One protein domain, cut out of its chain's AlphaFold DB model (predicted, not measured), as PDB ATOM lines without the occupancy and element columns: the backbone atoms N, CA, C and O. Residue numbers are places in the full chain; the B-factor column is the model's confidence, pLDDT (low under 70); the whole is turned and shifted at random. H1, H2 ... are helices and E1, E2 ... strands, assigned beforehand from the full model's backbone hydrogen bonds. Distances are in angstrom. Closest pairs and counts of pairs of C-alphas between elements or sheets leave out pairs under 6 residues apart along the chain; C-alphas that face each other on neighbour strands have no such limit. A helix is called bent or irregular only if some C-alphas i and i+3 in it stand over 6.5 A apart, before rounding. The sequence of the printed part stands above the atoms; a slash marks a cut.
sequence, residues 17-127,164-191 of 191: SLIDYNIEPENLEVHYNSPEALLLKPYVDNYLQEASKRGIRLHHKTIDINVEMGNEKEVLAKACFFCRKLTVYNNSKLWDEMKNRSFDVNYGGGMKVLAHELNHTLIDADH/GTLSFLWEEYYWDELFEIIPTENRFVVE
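Overview. This is residues 17 to 127 and 164 to 191 of the 191 residues of an uncharacterized protein of Flammeovirga aprica JL-4 (UniProt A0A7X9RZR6). A twisted sheet of four strands has two helices, H1 and H3, over one face, set about perpendicular to each other; short H4 packs on H3 away from the sheet, and H2 sits by H3's first residues. Residues 164 to 172 and 182 to 191 stick out beyond H4 as two loose arms and make much of the length. The 139 printed residues include, in chain order, E1, H1, E2, E3, E4, H2, H3 and H4; the sheet's order is E1, E2, E4, E3, mixed. The class is mixed, helices and strands, with under half of the residues in named elements. The whole is compact, with a radius of gyration of the C-alphas of 16.1 A and spans of 54 by 39 by 26 A.

Along the chain. After residues 17 to 28, E1 holds residues 29 to 32, from C-alpha 29 at (157.828, 183.629, 130.928), 10.0 A long. H1, residues 37 to 53, is 24.9 A long and irregular, with C-alphas 39 and 42 7.3 A apart, and has a kink of 32 degrees near residue 44. E2, residues 62 to 68, spans 19.7 A; E3, residues 77 to 80, 10.3 A; E4, residues 85 to 89, 13.1 A. H2, residues 93 to 100, spans 10.8 A. H3, residues 108 to 123, spans 21.3 A and ends at C-alpha 123, (166.561, 175.241, 122.418). H4, residues 175 to 179, spans 6.5 A and ends at (171.022, 189.658, 113.513).

Arrangement. E1 and E2 are parallel at 14 degrees, with N 65 and O 31 at 2.8 A. E2 and E4 are parallel at 21 degrees, with N 88 and O 66 at 2.8 A. E3 and E4 form an antiparallel hairpin at 164 degrees, with N 78 and O 87 at 2.8 A. E1, H1 and E2 make a strand-helix-strand unit, two parallel strands joined through a helix, with a left-handed crossover. H1 and H3 are on the same face, giving two layers, sheet and helices. H3, at a height over the sheet of 9.4 A, runs along the strands over E4 and E3, at 2 degrees to E3 on the local plane. H1, at a height of 10.5 A, lies over E2 and, only just, with 3 C-alphas, over E1. H3 is the hub. With residues 111 to 115 alone it touches H1, closest at the C-alphas of Tyr 47 and Ala 115, 6.1 A, only just about perpendicular at 72 degrees. It touches H2, closest at the C-alphas of Met 98 and Gly 110, 6.2 A, with residues 109 to 110 alone, at a steep tilt of 64 degrees, opposite ways. It touches H4, closest at the C-alphas of Lys 112 and Leu 178, 5.0 A. H2 only grazes the sheet; H4 is not on it. Every O i to N i+4 pair is within hydrogen-bond range in H2, H3 and H4, and 10 of 13 in H1.

Size, cuts and confidence. The C-alphas farthest apart, of Pro 35 and Glu 191, are 54.3 A apart. Residues 128 to 163 are not printed; C-alphas 127 and 164 are 19.3 A apart across the cut. Of the links printed whole, none is long. Mean pLDDT of the printed part is 71.5; 50 residues are under 70, among them 164 to 191.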
ATOM      1  N   SER A  17     157.459 167.234 133.037       49.28
ATOM      2  CA  SER A  17     157.276 168.595 133.577       49.28
ATOM      3  C   SER A  17     158.551 169.446 133.620       49.28
ATOM      4  O   SER A  17     158.553 170.498 134.257       49.28
ATOM      5  N   LEU A  18     159.658 168.972 133.043       50.00
ATOM      6  CA  LEU A  18     160.953 169.667 133.101       50.00
ATOM      7  C   LEU A  18     161.296 170.412 131.806       50.00
ATOM      8  O   LEU A  18     162.028 171.399 131.853       50.00
ATOM      9  N   ILE A  19     160.756 169.966 130.670       53.22
ATOM     10  CA  ILE A  19     161.033 170.519 129.343       53.22
ATOM     11  C   ILE A  19     159.705 170.581 128.588       53.22
ATOM     12  O   ILE A  19     159.102 169.550 128.292       53.22
ATOM     13  N   ASP A  20     159.243 171.799 128.321       59.59
ATOM     14  CA  ASP A  20     158.048 172.046 127.526       59.59
ATOM     15  C   ASP A  20     158.491 172.225 126.076       59.59
ATOM     16  O   ASP A  20     158.911 173.304 125.665       59.59
ATOM     17  N   TYR A  21     158.440 171.155 125.291       62.22
ATOM     18  CA  TYR A  21     158.750 171.249 123.869       62.22
ATOM     19  C   TYR A  21     157.647 172.005 123.124       62.22
ATOM     20  O   TYR A  21     156.461 171.846 123.417       62.22
ATOM     21  N   ASN A  22     158.048 172.752 122.095       67.88
ATOM     22  CA  ASN A  22     157.159 173.424 121.147       67.88
ATOM     23  C   ASN A  22     156.456 174.693 121.681       67.88
ATOM     24  O   ASN A  22     155.310 174.979 121.324       67.88
ATOM     25  N   ILE A  23     157.132 175.467 122.533       76.06
ATOM     26  CA  ILE A  23     156.614 176.730 123.073       76.06
ATOM     27  C   ILE A  23     156.796 177.869 122.065       76.06
ATOM     28  O   ILE A  23     157.861 178.035 121.476       76.06
ATOM     29  N   GLU A  24     155.745 178.664 121.867       79.94
ATOM     30  CA  GLU A  24     155.828 179.910 121.095       79.94
ATOM     31  C   GLU A  24     156.600 180.977 121.880       79.94
ATOM     32  O   GLU A  24     156.370 181.095 123.088       79.94
ATOM     33  N   PRO A  25     157.474 181.771 121.236       86.75
ATOM     34  CA  PRO A  25     158.266 182.792 121.922       86.75
ATOM     35  C   PRO A  25     157.441 183.784 122.756       86.75
ATOM     36  O   PRO A  25     157.888 184.202 123.821       86.75
ATOM     37  N   GLU A  26     156.218 184.116 122.337       91.19
ATOM     38  CA  GLU A  26     155.294 185.014 123.050       91.19
ATOM     39  C   GLU A  26     154.753 184.421 124.356       91.19
ATOM     40  O   GLU A  26     154.271 185.152 125.220       91.19
ATOM     41  N   ASN A  27     154.816 183.098 124.495       89.06
ATOM     42  CA  ASN A  27     154.350 182.365 125.667       89.06
ATOM     43  C   ASN A  27     155.485 182.053 126.659       89.06
ATOM     44  O   ASN A  27     155.235 181.380 127.663       89.06
ATOM     45  N   LEU A  28     156.715 182.511 126.388       93.06
ATOM     46  CA  LEU A  28     157.843 182.384 127.306       93.06
ATOM     47  C   LEU A  28     157.695 183.359 128.483       93.06
ATOM     48  O   LEU A  28     157.604 184.572 128.304       93.06
ATOM     49  N   GLU A  29     157.744 182.837 129.703       95.12
ATOM     50  CA  GLU A  29     157.828 183.629 130.928       95.12
ATOM     51  C   GLU A  29     159.301 183.872 131.298       95.12
ATOM     52  O   GLU A  29     160.082 182.938 131.487       95.12
ATOM     53  N   VAL A  30     159.699 185.143 131.389       97.00
ATOM     54  CA  VAL A  30     161.085 185.540 131.679       97.00
ATOM     55  C   VAL A  30     161.174 186.135 133.083       97.00
ATOM     56  O   VAL A  30     160.569 187.172 133.362       97.00
ATOM     57  N   HIS A  31     161.972 185.524 133.958       97.50
ATOM     58  CA  HIS A  31     162.233 186.033 135.302       97.50
ATOM     59  C   HIS A  31     163.576 186.760 135.367       97.50
ATOM     60  O   HIS A  31     164.643 186.160 135.241       97.50
ATOM     61  N   TYR A  32     163.536 188.062 135.630       97.56
ATOM     62  CA  TYR A  32     164.732 188.864 135.885       97.56
ATOM     63  C   TYR A  32     164.995 188.915 137.393       97.56
ATOM     64  O   TYR A  32     164.248 189.548 138.137       97.56
ATOM     65  N   ASN A  33     166.054 188.246 137.856       95.06
ATOM     66  CA  ASN A  33     166.292 188.013 139.289       95.06
ATOM     67  C   ASN A  33     166.963 189.187 140.033       95.06
ATOM     68  O   ASN A  33     167.226 189.093 141.232       95.06
ATOM     69  N   SER A  34     167.240 190.299 139.349       93.50
ATOM     70  CA  SER A  34     167.779 191.522 139.953       93.50
ATOM     71  C   SER A  34     167.426 192.770 139.129       93.50
ATOM     72  O   SER A  34     167.105 192.651 137.940       93.50
ATOM     73  N   PRO A  35     167.513 193.984 139.715       94.12
ATOM     74  CA  PRO A  35     167.418 195.232 138.958       94.12
ATOM     75  C   PRO A  35     168.433 195.320 137.811       94.12
ATOM     76  O   PRO A  35     168.115 195.837 136.746       94.12
ATOM     77  N   GLU A  36     169.638 194.777 137.993       94.06
ATOM     78  CA  GLU A  36     170.665 194.713 136.952       94.06
ATOM     79  C   GLU A  36     170.275 193.762 135.815       94.06
ATOM     80  O   GLU A  36     170.546 194.063 134.657       94.06
ATOM     81  N   ALA A  37     169.607 192.644 136.111       95.81
ATOM     82  CA  ALA A  37     169.128 191.723 135.083       95.81
ATOM     83  C   ALA A  37     168.067 192.367 134.180       95.81
ATOM     84  O   ALA A  37     168.041 192.088 132.983       95.81
ATOM     85  N   LEU A  38     167.240 193.279 134.711       96.38
ATOM     86  CA  LEU A  38     166.255 194.022 133.911       96.38
ATOM     87  C   LEU A  38     166.897 194.863 132.798       96.38
ATOM     88  O   LEU A  38     166.238 195.133 131.796       96.38
ATOM     89  N   LEU A  39     168.179 195.234 132.921       95.69
ATOM     90  CA  LEU A  39     168.913 195.954 131.871       95.69
ATOM     91  C   LEU A  39     169.067 195.127 130.585       95.69
ATOM     92  O   LEU A  39     169.239 195.691 129.509       95.69
ATOM     93  N   LEU A  40     168.968 193.797 130.677       95.62
ATOM     94  CA  LEU A  40     169.065 192.877 129.541       95.62
ATOM     95  C   LEU A  40     167.734 192.683 128.811       95.62
ATOM     96  O   LEU A  40     167.709 192.064 127.747       95.62
ATOM     97  N   LYS A  41     166.627 193.202 129.363       94.88
ATOM     98  CA  LYS A  41     165.287 193.037 128.795       94.88
ATOM     99  C   LYS A  41     165.209 193.397 127.303       94.88
ATOM    100  O   LYS A  41     164.655 192.587 126.567       94.88
ATOM    101  N   PRO A  42     165.795 194.510 126.816       92.19
ATOM    102  CA  PRO A  42     165.735 194.854 125.396       92.19
ATOM    103  C   PRO A  42     166.335 193.786 124.468       92.19
ATOM    104  O   PRO A  42     165.772 193.515 123.410       92.19
ATOM    105  N   TYR A  43     167.439 193.146 124.869       87.62
ATOM    106  CA  TYR A  43     168.081 192.081 124.087       87.62
ATOM    107  C   TYR A  43     167.242 190.801 124.072       87.62
ATOM    108  O   TYR A  43     167.080 190.177 123.026       87.62
ATOM    109  N   VAL A  44     166.671 190.429 125.224       94.25
ATOM    110  CA  VAL A  44     165.778 189.263 125.326       94.25
ATOM    111  C   VAL A  44     164.517 189.480 124.490       94.25
ATOM    112  O   VAL A  44     164.138 188.602 123.721       94.25
ATOM    113  N   ASP A  45     163.897 190.658 124.586       94.25
ATOM    114  CA  ASP A  45     162.710 191.005 123.801       94.25
ATOM    115  C   ASP A  45     163.001 190.953 122.293       94.25
ATOM    116  O   ASP A  45     162.196 190.416 121.534       94.25
ATOM    117  N   ASN A  46     164.159 191.469 121.859       85.12
ATOM    118  CA  ASN A  46     164.577 191.422 120.459       85.12
ATOM    119  C   ASN A  46     164.761 189.974 119.975       85.12
ATOM    120  O   ASN A  46     164.190 189.596 118.953       85.12
ATOM    121  N   TYR A  47     165.458 189.140 120.754       87.44
ATOM    122  CA  TYR A  47     165.619 187.719 120.450       87.44
ATOM    123  C   TYR A  47     164.266 187.013 120.291       87.44
ATOM    124  O   TYR A  47     164.067 186.307 119.309       87.44
ATOM    125  N   LEU A  48     163.317 187.222 121.212       90.62
ATOM    126  CA  LEU A  48     161.995 186.583 121.155       90.62
ATOM    127  C   LEU A  48     161.142 187.096 119.993       90.62
ATOM    128  O   LEU A  48     160.421 186.323 119.360       90.62
ATOM    129  N   GLN A  49     161.222 188.393 119.695       87.38
ATOM    130  CA  GLN A  49     160.541 188.973 118.544       87.38
ATOM    131  C   GLN A  49     161.051 188.345 117.251       87.38
ATOM    132  O   GLN A  49     160.260 187.984 116.378       87.38
ATOM    133  N   GLU A  50     162.366 188.231 117.111       74.44
ATOM    134  CA  GLU A  50     162.935 187.583 115.954       74.44
ATOM    135  C   GLU A  50     162.543 186.104 115.934       74.44
ATOM    136  O   GLU A  50     162.014 185.684 114.902       74.44
ATOM    137  N   ALA A  51     162.664 185.387 117.071       75.38
ATOM    138  CA  ALA A  51     162.204 184.007 117.309       75.38
ATOM    139  C   ALA A  51     160.835 183.734 116.693       75.38
ATOM    140  O   ALA A  51     160.663 182.818 115.883       75.38
ATOM    141  N   SER A  52     159.891 184.604 117.034       77.56
ATOM    142  CA  SER A  52     158.516 184.571 116.559       77.56
ATOM    143  C   SER A  52     158.420 184.724 115.039       77.56
ATOM    144  O   SER A  52     157.798 183.893 114.374       77.56
ATOM    145  N   LYS A  53     159.100 185.723 114.452       75.69
ATOM    146  CA  LYS A  53     159.055 185.998 113.001       75.69
ATOM    147  C   LYS A  53     159.473 184.798 112.152       75.69
ATOM    148  O   LYS A  53     158.932 184.627 111.063       75.69
ATOM    149  N   ARG A  54     160.425 183.987 112.626       64.62
ATOM    150  CA  ARG A  54     160.913 182.795 111.897       64.62
ATOM    151  C   ARG A  54     160.221 181.501 112.319       64.62
ATOM    152  O   ARG A  54     160.614 180.427 111.881       64.62
ATOM    153  N   GLY A  55     159.190 181.592 113.159       65.25
ATOM    154  CA  GLY A  55     158.410 180.440 113.598       65.25
ATOM    155  C   GLY A  55     159.197 179.451 114.457       65.25
ATOM    156  O   GLY A  55     158.811 178.282 114.526       65.25
ATOM    157  N   ILE A  56     160.282 179.893 115.102       72.00
ATOM    158  CA  ILE A  56     161.083 179.035 115.975       72.00
ATOM    159  C   ILE A  56     160.319 178.727 117.254       72.00
ATOM    160  O   ILE A  56     159.601 179.561 117.809       72.00
ATOM    161  N   ARG A  57     160.480 177.488 117.709       72.81
ATOM    162  CA  ARG A  57     159.788 176.931 118.863       72.81
ATOM    163  C   ARG A  57     160.801 176.625 119.957       72.81
ATOM    164  O   ARG A  57     161.852 176.053 119.685       72.81
ATOM    165  N   LEU A  58     160.478 177.012 121.186       77.00
ATOM    166  CA  LEU A  58     161.347 176.861 122.349       77.00
ATOM    167  C   LEU A  58     161.078 175.529 123.059       77.00
ATOM    168  O   LEU A  58     159.995 174.948 122.940       77.00
ATOM    169  N   HIS A  59     162.063 175.057 123.820       76.81
ATOM    170  CA  HIS A  59     161.979 173.852 124.651       76.81
ATOM    171  C   HIS A  59     161.656 174.161 126.121       76.81
ATOM    172  O   HIS A  59     161.500 173.255 126.944       76.81
ATOM    173  N   HIS A  60     161.530 175.440 126.473       76.12
ATOM    174  CA  HIS A  60     161.130 175.859 127.807       76.12
ATOM    175  C   HIS A  60     160.052 176.928 127.760       76.12
ATOM    176  O   HIS A  60     160.075 177.825 126.921       76.12
ATOM    177  N   LYS A  61     159.140 176.849 128.731       83.50
ATOM    178  CA  LYS A  61     158.114 177.860 128.986       83.50
ATOM    179  C   LYS A  61     158.577 178.969 129.930       83.50
ATOM    180  O   LYS A  61     157.955 180.022 129.982       83.50
ATOM    181  N   THR A  62     159.671 178.751 130.655       90.00
ATOM    182  CA  THR A  62     160.223 179.711 131.617       90.00
ATOM    183  C   THR A  62     161.738 179.807 131.475       90.00
ATOM    184  O   THR A  62     162.376 178.775 131.262       90.00
ATOM    185  N   ILE A  63     162.316 180.987 131.700       93.06
ATOM    186  CA  ILE A  63     163.770 181.199 131.815       93.06
ATOM    187  C   ILE A  63     164.099 182.178 132.951       93.06
ATOM    188  O   ILE A  63     163.434 183.200 133.118       93.06
ATOM    189  N   ASP A  64     165.164 181.889 133.698       95.75
ATOM    190  CA  ASP A  64     165.714 182.746 134.746       95.75
ATOM    191  C   ASP A  64     166.957 183.499 134.241       95.75
ATOM    192  O   ASP A  64     168.001 182.904 133.957       95.75
ATOM    193  N   ILE A  65     166.882 184.829 134.196       97.44
ATOM    194  CA  ILE A  65     167.995 185.715 133.845       97.44
ATOM    195  C   ILE A  65     168.644 186.233 135.130       97.44
ATOM    196  O   ILE A  65     167.981 186.826 135.988       97.44
ATOM    197  N   ASN A  66     169.946 186.000 135.271       96.69
ATOM    198  CA  ASN A  66     170.738 186.385 136.436       96.69
ATOM    199  C   ASN A  66     171.923 187.250 136.018       96.69
ATOM    200  O   ASN A  66     172.524 187.019 134.970       96.69
ATOM    201  N   VAL A  67     172.282 188.208 136.870       96.44
ATOM    202  CA  VAL A  67     173.494 189.011 136.714       96.44
ATOM    203  C   VAL A  67     174.378 188.812 137.937       96.44
ATOM    204  O   VAL A  67     173.936 189.024 139.064       96.44
ATOM    205  N   GLU A  68     175.617 188.388 137.714       95.12
ATOM    206  CA  GLU A  68     176.565 188.004 138.765       95.12
ATOM    207  C   GLU A  68     177.972 188.541 138.437       95.12
ATOM    208  O   GLU A  68     178.221 189.023 137.334       95.12
ATOM    209  N   MET A  69     178.915 188.467 139.381       93.31
ATOM    210  CA  MET A  69     180.331 188.709 139.078       93.31
ATOM    211  C   MET A  69     180.980 187.407 138.604       93.31
ATOM    212  O   MET A  69     180.963 186.409 139.322       93.31
ATOM    213  N   GLY A  70     181.564 187.423 137.408       83.38
ATOM    214  CA  GLY A  70     182.290 186.293 136.836       83.38
ATOM    215  C   GLY A  70     183.754 186.244 137.271       83.38
ATOM    216  O   GLY A  70     184.343 187.249 137.678       83.38
ATOM    217  N   ASN A  71     184.370 185.070 137.133       78.25
ATOM    218  CA  ASN A  71     185.806 184.884 137.384       78.25
ATOM    219  C   ASN A  71     186.669 185.191 136.146       78.25
ATOM    220  O   ASN A  71     187.870 185.422 136.276       78.25
ATOM    221  N   GLU A  72     186.064 185.215 134.956       72.69
ATOM    222  CA  GLU A  72     186.729 185.408 133.667       72.69
ATOM    223  C   GLU A  72     186.209 186.685 133.006       72.69
ATOM    224  O   GLU A  72     185.041 186.775 132.644       72.69
ATOM    225  N   LYS A  73     187.077 187.689 132.846       72.94
ATOM    226  CA  LYS A  73     186.677 189.008 132.323       72.94
ATOM    227  C   LYS A  73     186.310 189.009 130.835       72.94
ATOM    228  O   LYS A  73     185.648 189.939 130.381       72.94
ATOM    229  N   GLU A  74     186.741 187.995 130.091       70.31
ATOM    230  CA  GLU A  74     186.470 187.865 128.653       70.31
ATOM    231  C   GLU A  74     185.143 187.144 128.364       70.31
ATOM    232  O   GLU A  74     184.629 187.219 127.253       70.31
ATOM    233  N   VAL A  75     184.555 186.472 129.358       68.62
ATOM    234  CA  VAL A  75     183.297 185.735 129.194       68.62
ATOM    235  C   VAL A  75     182.139 186.636 129.606       68.62
ATOM    236  O   VAL A  75     182.080 187.080 130.752       68.62
ATOM    237  N   LEU A  76     181.198 186.905 128.694       74.44
ATOM    238  CA  LEU A  76     180.003 187.693 129.019       74.44
ATOM    239  C   LEU A  76     178.979 186.874 129.794       74.44
ATOM    240  O   LEU A  76     178.360 187.398 130.712       74.44
ATOM    241  N   ALA A  77     178.738 185.629 129.401       80.50
ATOM    242  CA  ALA A  77     177.583 184.898 129.887       80.50
ATOM    243  C   ALA A  77     177.796 183.384 129.878       80.50
ATOM    244  O   ALA A  77     178.785 182.873 129.356       80.50
ATOM    245  N   LYS A  78     176.881 182.688 130.548       82.56
ATOM    246  CA  LYS A  78     176.824 181.236 130.639       82.56
ATOM    247  C   LYS A  78     175.374 180.770 130.627       82.56
ATOM    248  O   LYS A  78     174.605 181.109 131.536       82.56
ATOM    249  N   ALA A  79     175.047 179.935 129.655       79.50
ATOM    250  CA  ALA A  79     173.801 179.197 129.574       79.50
ATOM    251  C   ALA A  79     173.801 177.930 130.448       79.50
ATOM    252  O   ALA A  79     174.821 177.268 130.661       79.50
ATOM    253  N   CYS A  80     172.622 177.567 130.946       75.75
ATOM    254  CA  CYS A  80     172.312 176.223 131.415       75.75
ATOM    255  C   CYS A  80     170.921 175.839 130.914       75.75
ATOM    256  O   CYS A  80     169.924 176.260 131.509       75.75
ATOM    257  N   PHE A  81     170.871 175.001 129.875       69.69
ATOM    258  CA  PHE A  81     169.632 174.477 129.300       69.69
ATOM    259  C   PHE A  81     168.753 173.801 130.362       69.69
ATOM    260  O   PHE A  81     167.699 174.305 130.731       69.69
ATOM    261  N   PHE A  82     169.248 172.738 131.003       69.31
ATOM    262  CA  PHE A  82     168.473 171.992 132.006       69.31
ATOM    263  C   PHE A  82     168.059 172.816 133.234       69.31
ATOM    264  O   PHE A  82     167.055 172.510 133.877       69.31
ATOM    265  N   CYS A  83     168.828 173.852 133.583       77.94
ATOM    266  CA  CYS A  83     168.485 174.758 134.678       77.94
ATOM    267  C   CYS A  83     167.514 175.862 134.244       77.94
ATOM    268  O   CYS A  83     167.001 176.565 135.112       77.94
ATOM    269  N   ARG A  84     167.305 176.050 132.933       83.12
ATOM    270  CA  ARG A  84     166.573 177.170 132.325       83.12
ATOM    271  C   ARG A  84     167.126 178.519 132.773       83.12
ATOM    272  O   ARG A  84     166.371 179.444 133.056       83.12
ATOM    273  N   LYS A  85     168.450 178.614 132.916       89.19
ATOM    274  CA  LYS A  85     169.121 179.776 133.508       89.19
ATOM    275  C   LYS A  85     170.155 180.346 132.550       89.19
ATOM    276  O   LYS A  85     171.074 179.635 132.150       89.19
ATOM    277  N   LEU A  86     170.054 181.648 132.294       92.25
ATOM    278  CA  LEU A  86     171.108 182.454 131.685       92.25
ATOM    279  C   LEU A  86     171.765 183.312 132.770       92.25
ATOM    280  O   LEU A  86     171.091 184.062 133.479       92.25
ATOM    281  N   THR A  87     173.085 183.204 132.908       91.62
ATOM    282  CA  THR A  87     173.878 184.045 133.821       91.62
ATOM    283  C   THR A  87     174.745 184.987 133.009       91.62
ATOM    284  O   THR A  87     175.496 184.517 132.163       91.62
ATOM    285  N   VAL A  88     174.672 186.289 133.271       91.62
ATOM    286  CA  VAL A  88     175.479 187.321 132.607       91.62
ATOM    287  C   VAL A  88     176.415 187.973 133.624       91.62
ATOM    288  O   VAL A  88     176.005 188.328 134.728       91.62
ATOM    289  N   TYR A  89     177.685 188.126 133.268       89.94
ATOM    290  CA  TYR A  89     178.731 188.621 134.149       89.94
ATOM    291  C   TYR A  89     178.926 190.132 134.001       89.94
ATOM    292  O   TYR A  89     179.380 190.622 132.962       89.94
ATOM    293  N   ASN A  90     178.626 190.879 135.069       93.56
ATOM    294  CA  ASN A  90     178.637 192.350 135.077       93.56
ATOM    295  C   ASN A  90     180.022 192.999 135.214       93.56
ATOM    296  O   ASN A  90     180.136 194.218 135.324       93.56
ATOM    297  N   ASN A  91     181.067 192.184 135.255       90.12
ATOM    298  CA  ASN A  91     182.466 192.592 135.285       90.12
ATOM    299  C   ASN A  91     183.223 192.132 134.029       90.12
ATOM    300  O   ASN A  91     184.457 192.158 134.018       90.12
ATOM    301  N   SER A  92     182.494 191.665 133.011       83.88
ATOM    302  CA  SER A  92     183.060 191.314 131.715       83.88
ATOM    303  C   SER A  92     183.301 192.560 130.862       83.88
ATOM    304  O   SER A  92     182.599 193.567 130.980       83.88
ATOM    305  N   LYS A  93     184.275 192.482 129.954       79.50
ATOM    306  CA  LYS A  93     184.577 193.571 129.016       79.50
ATOM    307  C   LYS A  93     183.360 193.943 128.158       79.50
ATOM    308  O   LYS A  93     183.064 195.122 127.986       79.50
ATOM    309  N   LEU A  94     182.636 192.940 127.660       74.25
ATOM    310  CA  LEU A  94     181.472 193.153 126.801       74.25
ATOM    311  C   LEU A  94     180.299 193.789 127.565       74.25
ATOM    312  O   LEU A  94     179.591 194.626 127.010       74.25
ATOM    313  N   TRP A  95     180.138 193.480 128.857       86.94
ATOM    314  CA  TRP A  95     179.173 194.170 129.714       86.94
ATOM    315  C   TRP A  95     179.487 195.663 129.855       86.94
ATOM    316  O   TRP A  95     178.589 196.495 129.719       86.94
ATOM    317  N   ASP A  96     180.752 196.019 130.096       85.31
ATOM    318  CA  ASP A  96     181.163 197.424 130.183       85.31
ATOM    319  C   ASP A  96     180.902 198.166 128.861       85.31
ATOM    320  O   ASP A  96     180.429 199.306 128.864       85.31
ATOM    321  N   GLU A  97     181.134 197.515 127.718       79.69
ATOM    322  CA  GLU A  97     180.819 198.058 126.392       79.69
ATOM    323  C   GLU A  97     179.310 198.256 126.179       79.69
ATOM    324  O   GLU A  97     178.895 199.327 125.728       79.69
ATOM    325  N   MET A  98     178.479 197.279 126.557       83.62
ATOM    326  CA  MET A  98     177.016 197.397 126.520       83.62
ATOM    327  C   MET A  98     176.527 198.535 127.421       83.62
ATOM    328  O   MET A  98     175.728 199.368 126.991       83.62
ATOM    329  N   LYS A  99     177.047 198.633 128.649       91.19
ATOM    330  CA  LYS A  99     176.698 199.687 129.610       91.19
ATOM    331  C   LYS A  99     177.053 201.078 129.085       91.19
ATOM    332  O   LYS A  99     176.231 201.987 129.175       91.19
ATOM    333  N   ASN A 100     178.240 201.248 128.501       88.00
ATOM    334  CA  ASN A 100     178.668 202.516 127.899       88.00
ATOM    335  C   ASN A 100     177.795 202.924 126.701       88.00
ATOM    336  O   ASN A 100     177.661 204.111 126.409       88.00
ATOM    337  N   ARG A 101     177.168 201.949 126.037       83.12
ATOM    338  CA  ARG A 101     176.193 202.144 124.954       83.12
ATOM    339  C   ARG A 101     174.745 202.169 125.445       83.12
ATOM    340  O   ARG A 101     173.833 202.131 124.631       83.12
ATOM    341  N   SER A 102     174.519 202.249 126.759       90.25
ATOM    342  CA  SER A 102     173.183 202.243 127.369       90.25
ATOM    343  C   SER A 102     172.320 201.040 126.955       90.25
ATOM    344  O   SER A 102     171.111 201.182 126.807       90.25
ATOM    345  N   PHE A 103     172.940 199.865 126.792       85.44
ATOM    346  CA  PHE A 103     172.277 198.612 126.407       85.44
ATOM    347  C   PHE A 103     171.542 198.702 125.051       85.44
ATOM    348  O   PHE A 103     170.438 198.185 124.891       85.44
ATOM    349  N   ASP A 104     172.162 199.366 124.065       77.38
ATOM    350  CA  ASP A 104     171.675 199.449 122.682       77.38
ATOM    351  C   ASP A 104     171.602 198.064 122.015       77.38
ATOM    352  O   ASP A 104     172.616 197.373 121.867       77.38
ATOM    353  N   VAL A 105     170.401 197.671 121.585       72.50
ATOM    354  CA  VAL A 105     170.133 196.389 120.913       72.50
ATOM    355  C   VAL A 105     170.773 196.287 119.529       72.50
ATOM    356  O   VAL A 105     171.011 195.180 119.065       72.50
ATOM    357  N   ASN A 106     171.114 197.415 118.898       69.19
ATOM    358  CA  ASN A 106     171.832 197.432 117.617       69.19
ATOM    359  C   ASN A 106     173.347 197.264 117.801       69.19
ATOM    360  O   ASN A 106     174.106 197.303 116.838       69.19
ATOM    361  N   TYR A 107     173.827 197.112 119.040       66.88
ATOM    362  CA  TYR A 107     175.212 196.748 119.269       66.88
ATOM    363  C   TYR A 107     175.414 195.254 118.993       66.88
ATOM    364  O   TYR A 107     175.191 194.422 119.879       66.88
ATOM    365  N   GLY A 108     175.895 194.928 117.789       56.44
ATOM    366  CA  GLY A 108     176.081 193.549 117.326       56.44
ATOM    367  C   GLY A 108     176.856 192.649 118.296       56.44
ATOM    368  O   GLY A 108     176.485 191.496 118.483       56.44
ATOM    369  N   GLY A 109     177.863 193.176 119.008       60.12
ATOM    370  CA  GLY A 109     178.623 192.402 119.999       60.12
ATOM    371  C   GLY A 109     177.769 191.896 121.168       60.12
ATOM    372  O   GLY A 109     177.793 190.710 121.489       60.12
ATOM    373  N   GLY A 110     176.986 192.781 121.793       62.12
ATOM    374  CA  GLY A 110     176.112 192.417 122.913       62.12
ATOM    375  C   GLY A 110     174.933 191.546 122.476       62.12
ATOM    376  O   GLY A 110     174.619 190.558 123.140       62.12
ATOM    377  N   MET A 111     174.320 191.882 121.335       72.19
ATOM    378  CA  MET A 111     173.173 191.143 120.804       72.19
ATOM    379  C   MET A 111     173.559 189.720 120.390       72.19
ATOM    380  O   MET A 111     172.915 188.770 120.834       72.19
ATOM    381  N   LYS A 112     174.658 189.555 119.638       65.25
ATOM    382  CA  LYS A 112     175.136 188.245 119.178       65.25
ATOM    383  C   LYS A 112     175.417 187.308 120.350       65.25
ATOM    384  O   LYS A 112     174.914 186.190 120.375       65.25
ATOM    385  N   VAL A 113     176.168 187.754 121.358       69.56
ATOM    386  CA  VAL A 113     176.543 186.871 122.475       69.56
ATOM    387  C   VAL A 113     175.340 186.516 123.354       69.56
ATOM    388  O   VAL A 113     175.199 185.364 123.754       69.56
ATOM    389  N   LEU A 114     174.427 187.452 123.626       79.81
ATOM    390  CA  LEU A 114     173.233 187.127 124.415       79.81
ATOM    391  C   LEU A 114     172.284 186.187 123.676       79.81
ATOM    392  O   LEU A 114     171.776 185.244 124.274       79.81
ATOM    393  N   ALA A 115     172.064 186.412 122.384       77.00
ATOM    394  CA  ALA A 115     171.217 185.552 121.573       77.00
ATOM    395  C   ALA A 115     171.806 184.136 121.430       77.00
ATOM    396  O   ALA A 115     171.065 183.152 121.432       77.00
ATOM    397  N   HIS A 116     173.136 184.022 121.366       74.75
ATOM    398  CA  HIS A 116     173.843 182.743 121.378       74.75
ATOM    399  C   HIS A 116     173.533 181.953 122.656       74.75
ATOM    400  O   HIS A 116     173.050 180.822 122.599       74.75
ATOM    401  N   GLU A 117     173.719 182.571 123.819       76.75
ATOM    402  CA  GLU A 117     173.474 181.915 125.107       76.75
ATOM    403  C   GLU A 117     171.978 181.659 125.368       76.75
ATOM    404  O   GLU A 117     171.611 180.690 126.038       76.75
ATOM    405  N   LEU A 118     171.085 182.487 124.818       84.75
ATOM    406  CA  LEU A 118     169.642 182.240 124.847       84.75
ATOM    407  C   LEU A 118     169.266 181.003 124.027       84.75
ATOM    408  O   LEU A 118     168.477 180.199 124.513       84.75
ATOM    409  N   ASN A 119     169.865 180.793 122.849       78.00
ATOM    410  CA  ASN A 119     169.662 179.562 122.075       78.00
ATOM    411  C   ASN A 119     170.102 178.321 122.859       78.00
ATOM    412  O   ASN A 119     169.343 177.355 122.943       78.00
ATOM    413  N   HIS A 120     171.276 178.369 123.497       72.75
ATOM    414  CA  HIS A 120     171.718 177.302 124.397       72.75
ATOM    415  C   HIS A 120     170.729 177.082 125.540       72.75
ATOM    416  O   HIS A 120     170.366 175.951 125.845       72.75
ATOM    417  N   THR A 121     170.243 178.162 126.151       78.81
ATOM    418  CA  THR A 121     169.343 178.064 127.302       78.81
ATOM    419  C   THR A 121     167.945 177.585 126.920       78.81
ATOM    420  O   THR A 121     167.325 176.936 127.747       78.81
ATOM    421  N   LEU A 122     167.433 177.893 125.721       79.25
ATOM    422  CA  LEU A 122     166.021 177.708 125.354       79.25
ATOM    423  C   LEU A 122     165.754 176.587 124.345       79.25
ATOM    424  O   LEU A 122     164.612 176.137 124.271       79.25
ATOM    425  N   ILE A 123     166.748 176.158 123.563       72.31
ATOM    426  CA  ILE A 123     166.561 175.241 122.418       72.31
ATOM    427  C   ILE A 123     167.462 173.988 122.520       72.31
ATOM    428  O   ILE A 123     167.340 173.074 121.717       72.31
ATOM    429  N   ASP A 124     168.300 173.859 123.555       64.06
ATOM    430  CA  ASP A 124     169.218 172.710 123.760       64.06
ATOM    431  C   ASP A 124     170.225 172.504 122.623       64.06
ATOM    432  O   ASP A 124     170.582 171.383 122.256       64.06
ATOM    433  N   ALA A 125     170.687 173.596 122.020       55.22
ATOM    434  CA  ALA A 125     171.691 173.538 120.967       55.22
ATOM    435  C   ALA A 125     173.116 173.363 121.546       55.22
ATOM    436  O   ALA A 125     174.028 174.099 121.189       55.22
ATOM    437  N   ASP A 126     173.332 172.406 122.455       40.78
ATOM    438  CA  ASP A 126     174.653 172.084 123.020       40.78
ATOM    439  C   ASP A 126     175.324 170.984 122.185       40.78
ATOM    440  O   ASP A 126     174.939 169.821 122.274       40.78
ATOM    441  N   HIS A 127     176.334 171.302 121.366       39.16
ATOM    442  CA  HIS A 127     177.101 170.273 120.641       39.16
ATOM    443  C   HIS A 127     178.601 170.361 120.948       39.16
ATOM    444  O   HIS A 127     179.257 171.373 120.727       39.16
ATOM    445  N   GLY A 164     173.304 164.333 103.535       36.38
ATOM    446  CA  GLY A 164     173.059 165.317 102.473       36.38
ATOM    447  C   GLY A 164     171.871 166.266 102.706       36.38
ATOM    448  O   GLY A 164     171.715 167.222 101.956       36.38
ATOM    449  N   THR A 165     171.052 166.032 103.736       37.94
ATOM    450  CA  THR A 165     169.936 166.891 104.173       37.94
ATOM    451  C   THR A 165     170.330 167.794 105.348       37.94
ATOM    452  O   THR A 165     169.847 168.920 105.442       37.94
ATOM    453  N   LEU A 166     171.228 167.338 106.229       38.03
ATOM    454  CA  LEU A 166     171.744 168.129 107.360       38.03
ATOM    455  C   LEU A 166     172.699 169.238 106.893       38.03
ATOM    456  O   LEU A 166     172.793 170.283 107.533       38.03
ATOM    457  N   SER A 167     173.326 169.023 105.735       38.72
ATOM    458  CA  SER A 167     174.186 169.978 105.038       38.72
ATOM    459  C   SER A 167     173.445 171.183 104.460       38.72
ATOM    460  O   SER A 167     173.947 172.289 104.576       38.72
ATOM    461  N   PHE A 168     172.243 171.000 103.898       37.12
ATOM    462  CA  PHE A 168     171.551 172.044 103.121       37.12
ATOM    463  C   PHE A 168     170.853 173.120 103.977       37.12
ATOM    464  O   PHE A 168     170.421 174.151 103.474       37.12
ATOM    465  N   LEU A 169     170.726 172.908 105.293       35.12
ATOM    466  CA  LEU A 169     170.022 173.819 106.213       35.12
ATOM    467  C   LEU A 169     170.688 173.961 107.597       35.12
ATOM    468  O   LEU A 169     170.079 174.474 108.532       35.12
ATOM    469  N   TRP A 170     171.985 173.667 107.711       40.44
ATOM    470  CA  TRP A 170     172.826 174.683 108.366       40.44
ATOM    471  C   TRP A 170     172.702 176.046 107.627       40.44
ATOM    472  O   TRP A 170     172.881 177.120 108.194       40.44
ATOM    473  N   GLU A 171     172.294 175.958 106.359       37.53
ATOM    474  CA  GLU A 171     172.767 176.676 105.186       37.53
ATOM    475  C   GLU A 171     171.829 177.732 104.606       37.53
ATOM    476  O   GLU A 171     172.158 178.297 103.574       37.53
ATOM    477  N   GLU A 172     170.734 178.100 105.262       37.84
ATOM    478  CA  GLU A 172     170.122 179.396 104.933       37.84
ATOM    479  C   GLU A 172     170.132 180.306 106.169       37.84
ATOM    480  O   GLU A 172     169.128 180.907 106.509       37.84
ATOM    481  N   TYR A 173     171.317 180.438 106.796       39.50
ATOM    482  CA  TYR A 173     171.743 181.555 107.665       39.50
ATOM    483  C   TYR A 173     171.318 181.484 109.144       39.50
ATOM    484  O   TYR A 173     170.306 182.038 109.540       39.50
ATOM    485  N   TYR A 174     172.104 180.856 110.022       48.81
ATOM    486  CA  TYR A 174     171.753 180.619 111.439       48.81
ATOM    487  C   TYR A 174     171.255 181.871 112.207       48.81
ATOM    488  O   TYR A 174     172.062 182.620 112.754       48.81
ATOM    489  N   TRP A 175     169.935 182.137 112.239       46.78
ATOM    490  CA  TRP A 175     169.385 183.416 112.729       46.78
ATOM    491  C   TRP A 175     170.109 184.651 112.135       46.78
ATOM    492  O   TRP A 175     170.328 185.642 112.827       46.78
ATOM    493  N   ASP A 176     170.530 184.516 110.872       41.31
ATOM    494  CA  ASP A 176     171.457 185.298 110.035       41.31
ATOM    495  C   ASP A 176     172.628 185.887 110.835       41.31
ATOM    496  O   ASP A 176     172.914 187.082 110.837       41.31
ATOM    497  N   GLU A 177     173.215 184.953 111.591       44.50
ATOM    498  CA  GLU A 177     174.201 185.034 112.667       44.50
ATOM    499  C   GLU A 177     173.860 185.998 113.819       44.50
ATOM    500  O   GLU A 177     174.678 186.788 114.288       44.50
ATOM    501  N   LEU A 178     172.640 185.858 114.345       44.31
ATOM    502  CA  LEU A 178     172.096 186.531 115.538       44.31
ATOM    503  C   LEU A 178     171.847 188.048 115.360       44.31
ATOM    504  O   LEU A 178     171.755 188.778 116.348       44.31
ATOM    505  N   PHE A 179     171.616 188.433 114.092       47.09
ATOM    506  CA  PHE A 179     171.022 189.658 113.513       47.09
ATOM    507  C   PHE A 179     171.902 190.856 113.141       47.09
ATOM    508  O   PHE A 179     171.671 191.960 113.630       47.09
ATOM    509  N   GLU A 180     172.717 190.728 112.094       41.47
ATOM    510  CA  GLU A 180     172.890 191.847 111.144       41.47
ATOM    511  C   GLU A 180     172.804 191.348 109.678       41.47
ATOM    512  O   GLU A 180     173.684 190.647 109.193       41.47
ATOM    513  N   ILE A 181     171.717 191.711 108.971       40.75
ATOM    514  CA  ILE A 181     171.278 191.234 107.632       40.75
ATOM    515  C   ILE A 181     172.101 191.886 106.480       40.75
ATOM    516  O   ILE A 181     172.223 193.109 106.431       40.75
ATOM    517  N   ILE A 182     172.629 191.107 105.522       33.34
ATOM    518  CA  ILE A 182     173.526 191.523 104.402       33.34
ATOM    519  C   ILE A 182     172.779 192.313 103.287       33.34
ATOM    520  O   ILE A 182     171.634 191.964 102.997       33.34
ATOM    521  N   PRO A 183     173.377 193.284 102.542       36.47
ATOM    522  CA  PRO A 183     172.888 193.657 101.214       36.47
ATOM    523  C   PRO A 183     173.719 192.998 100.097       36.47
ATOM    524  O   PRO A 183     174.826 193.449  99.819       36.47
ATOM    525  N   THR A 184     173.170 192.017  99.375       33.03
ATOM    526  CA  THR A 184     173.635 191.683  98.015       33.03
ATOM    527  C   THR A 184     172.464 191.194  97.168       33.03
ATOM    528  O   THR A 184     171.886 190.135  97.390       33.03
ATOM    529  N   GLU A 185     172.072 192.006  96.191       29.30
ATOM    530  CA  GLU A 185     171.145 191.619  95.133       29.30
ATOM    531  C   GLU A 185     171.673 190.359  94.438       29.30
ATOM    532  O   GLU A 185     172.602 190.478  93.658       29.30
ATOM    533  N   ASN A 186     171.128 189.168  94.688       29.97
ATOM    534  CA  ASN A 186     171.156 188.083  93.709       29.97
ATOM    535  C   ASN A 186     170.090 187.042  94.036       29.97
ATOM    536  O   ASN A 186     169.965 186.544  95.150       29.97
ATOM    537  N   ARG A 187     169.260 186.770  93.032       27.70
ATOM    538  CA  ARG A 187     168.157 185.820  93.107       27.70
ATOM    539  C   ARG A 187     168.715 184.404  93.095       27.70
ATOM    540  O   ARG A 187     169.388 184.029  92.140       27.70
ATOM    541  N   PHE A 188     168.339 183.619  94.093       30.52
ATOM    542  CA  PHE A 188     168.430 182.168  94.058       30.52
ATOM    543  C   PHE A 188     167.531 181.653  92.928       30.52
ATOM    544  O   PHE A 188     166.309 181.817  92.970       30.52
ATOM    545  N   VAL A 189     168.122 181.083  91.881       25.91
ATOM    546  CA  VAL A 189     167.390 180.266  90.910       25.91
ATOM    547  C   VAL A 189     167.854 178.840  91.129       25.91
ATOM    548  O   VAL A 189     169.029 178.535  90.953       25.91
ATOM    549  N   VAL A 190     166.919 178.008  91.578       26.58
ATOM    550  CA  VAL A 190     167.110 176.575  91.783       26.58
ATOM    551  C   VAL A 190     166.965 175.894  90.423       26.58
ATOM    552  O   VAL A 190     165.897 175.989  89.814       26.58
ATOM    553  N   GLU A 191     168.020 175.233  89.956       29.47
ATOM    554  CA  GLU A 191     167.941 174.184  88.929       29.47
ATOM    555  C   GLU A 191     168.208 172.820  89.567       29.47
ATOM    556  O   GLU A 191     169.168 172.722  90.367       29.47
TER     557      GLU A 191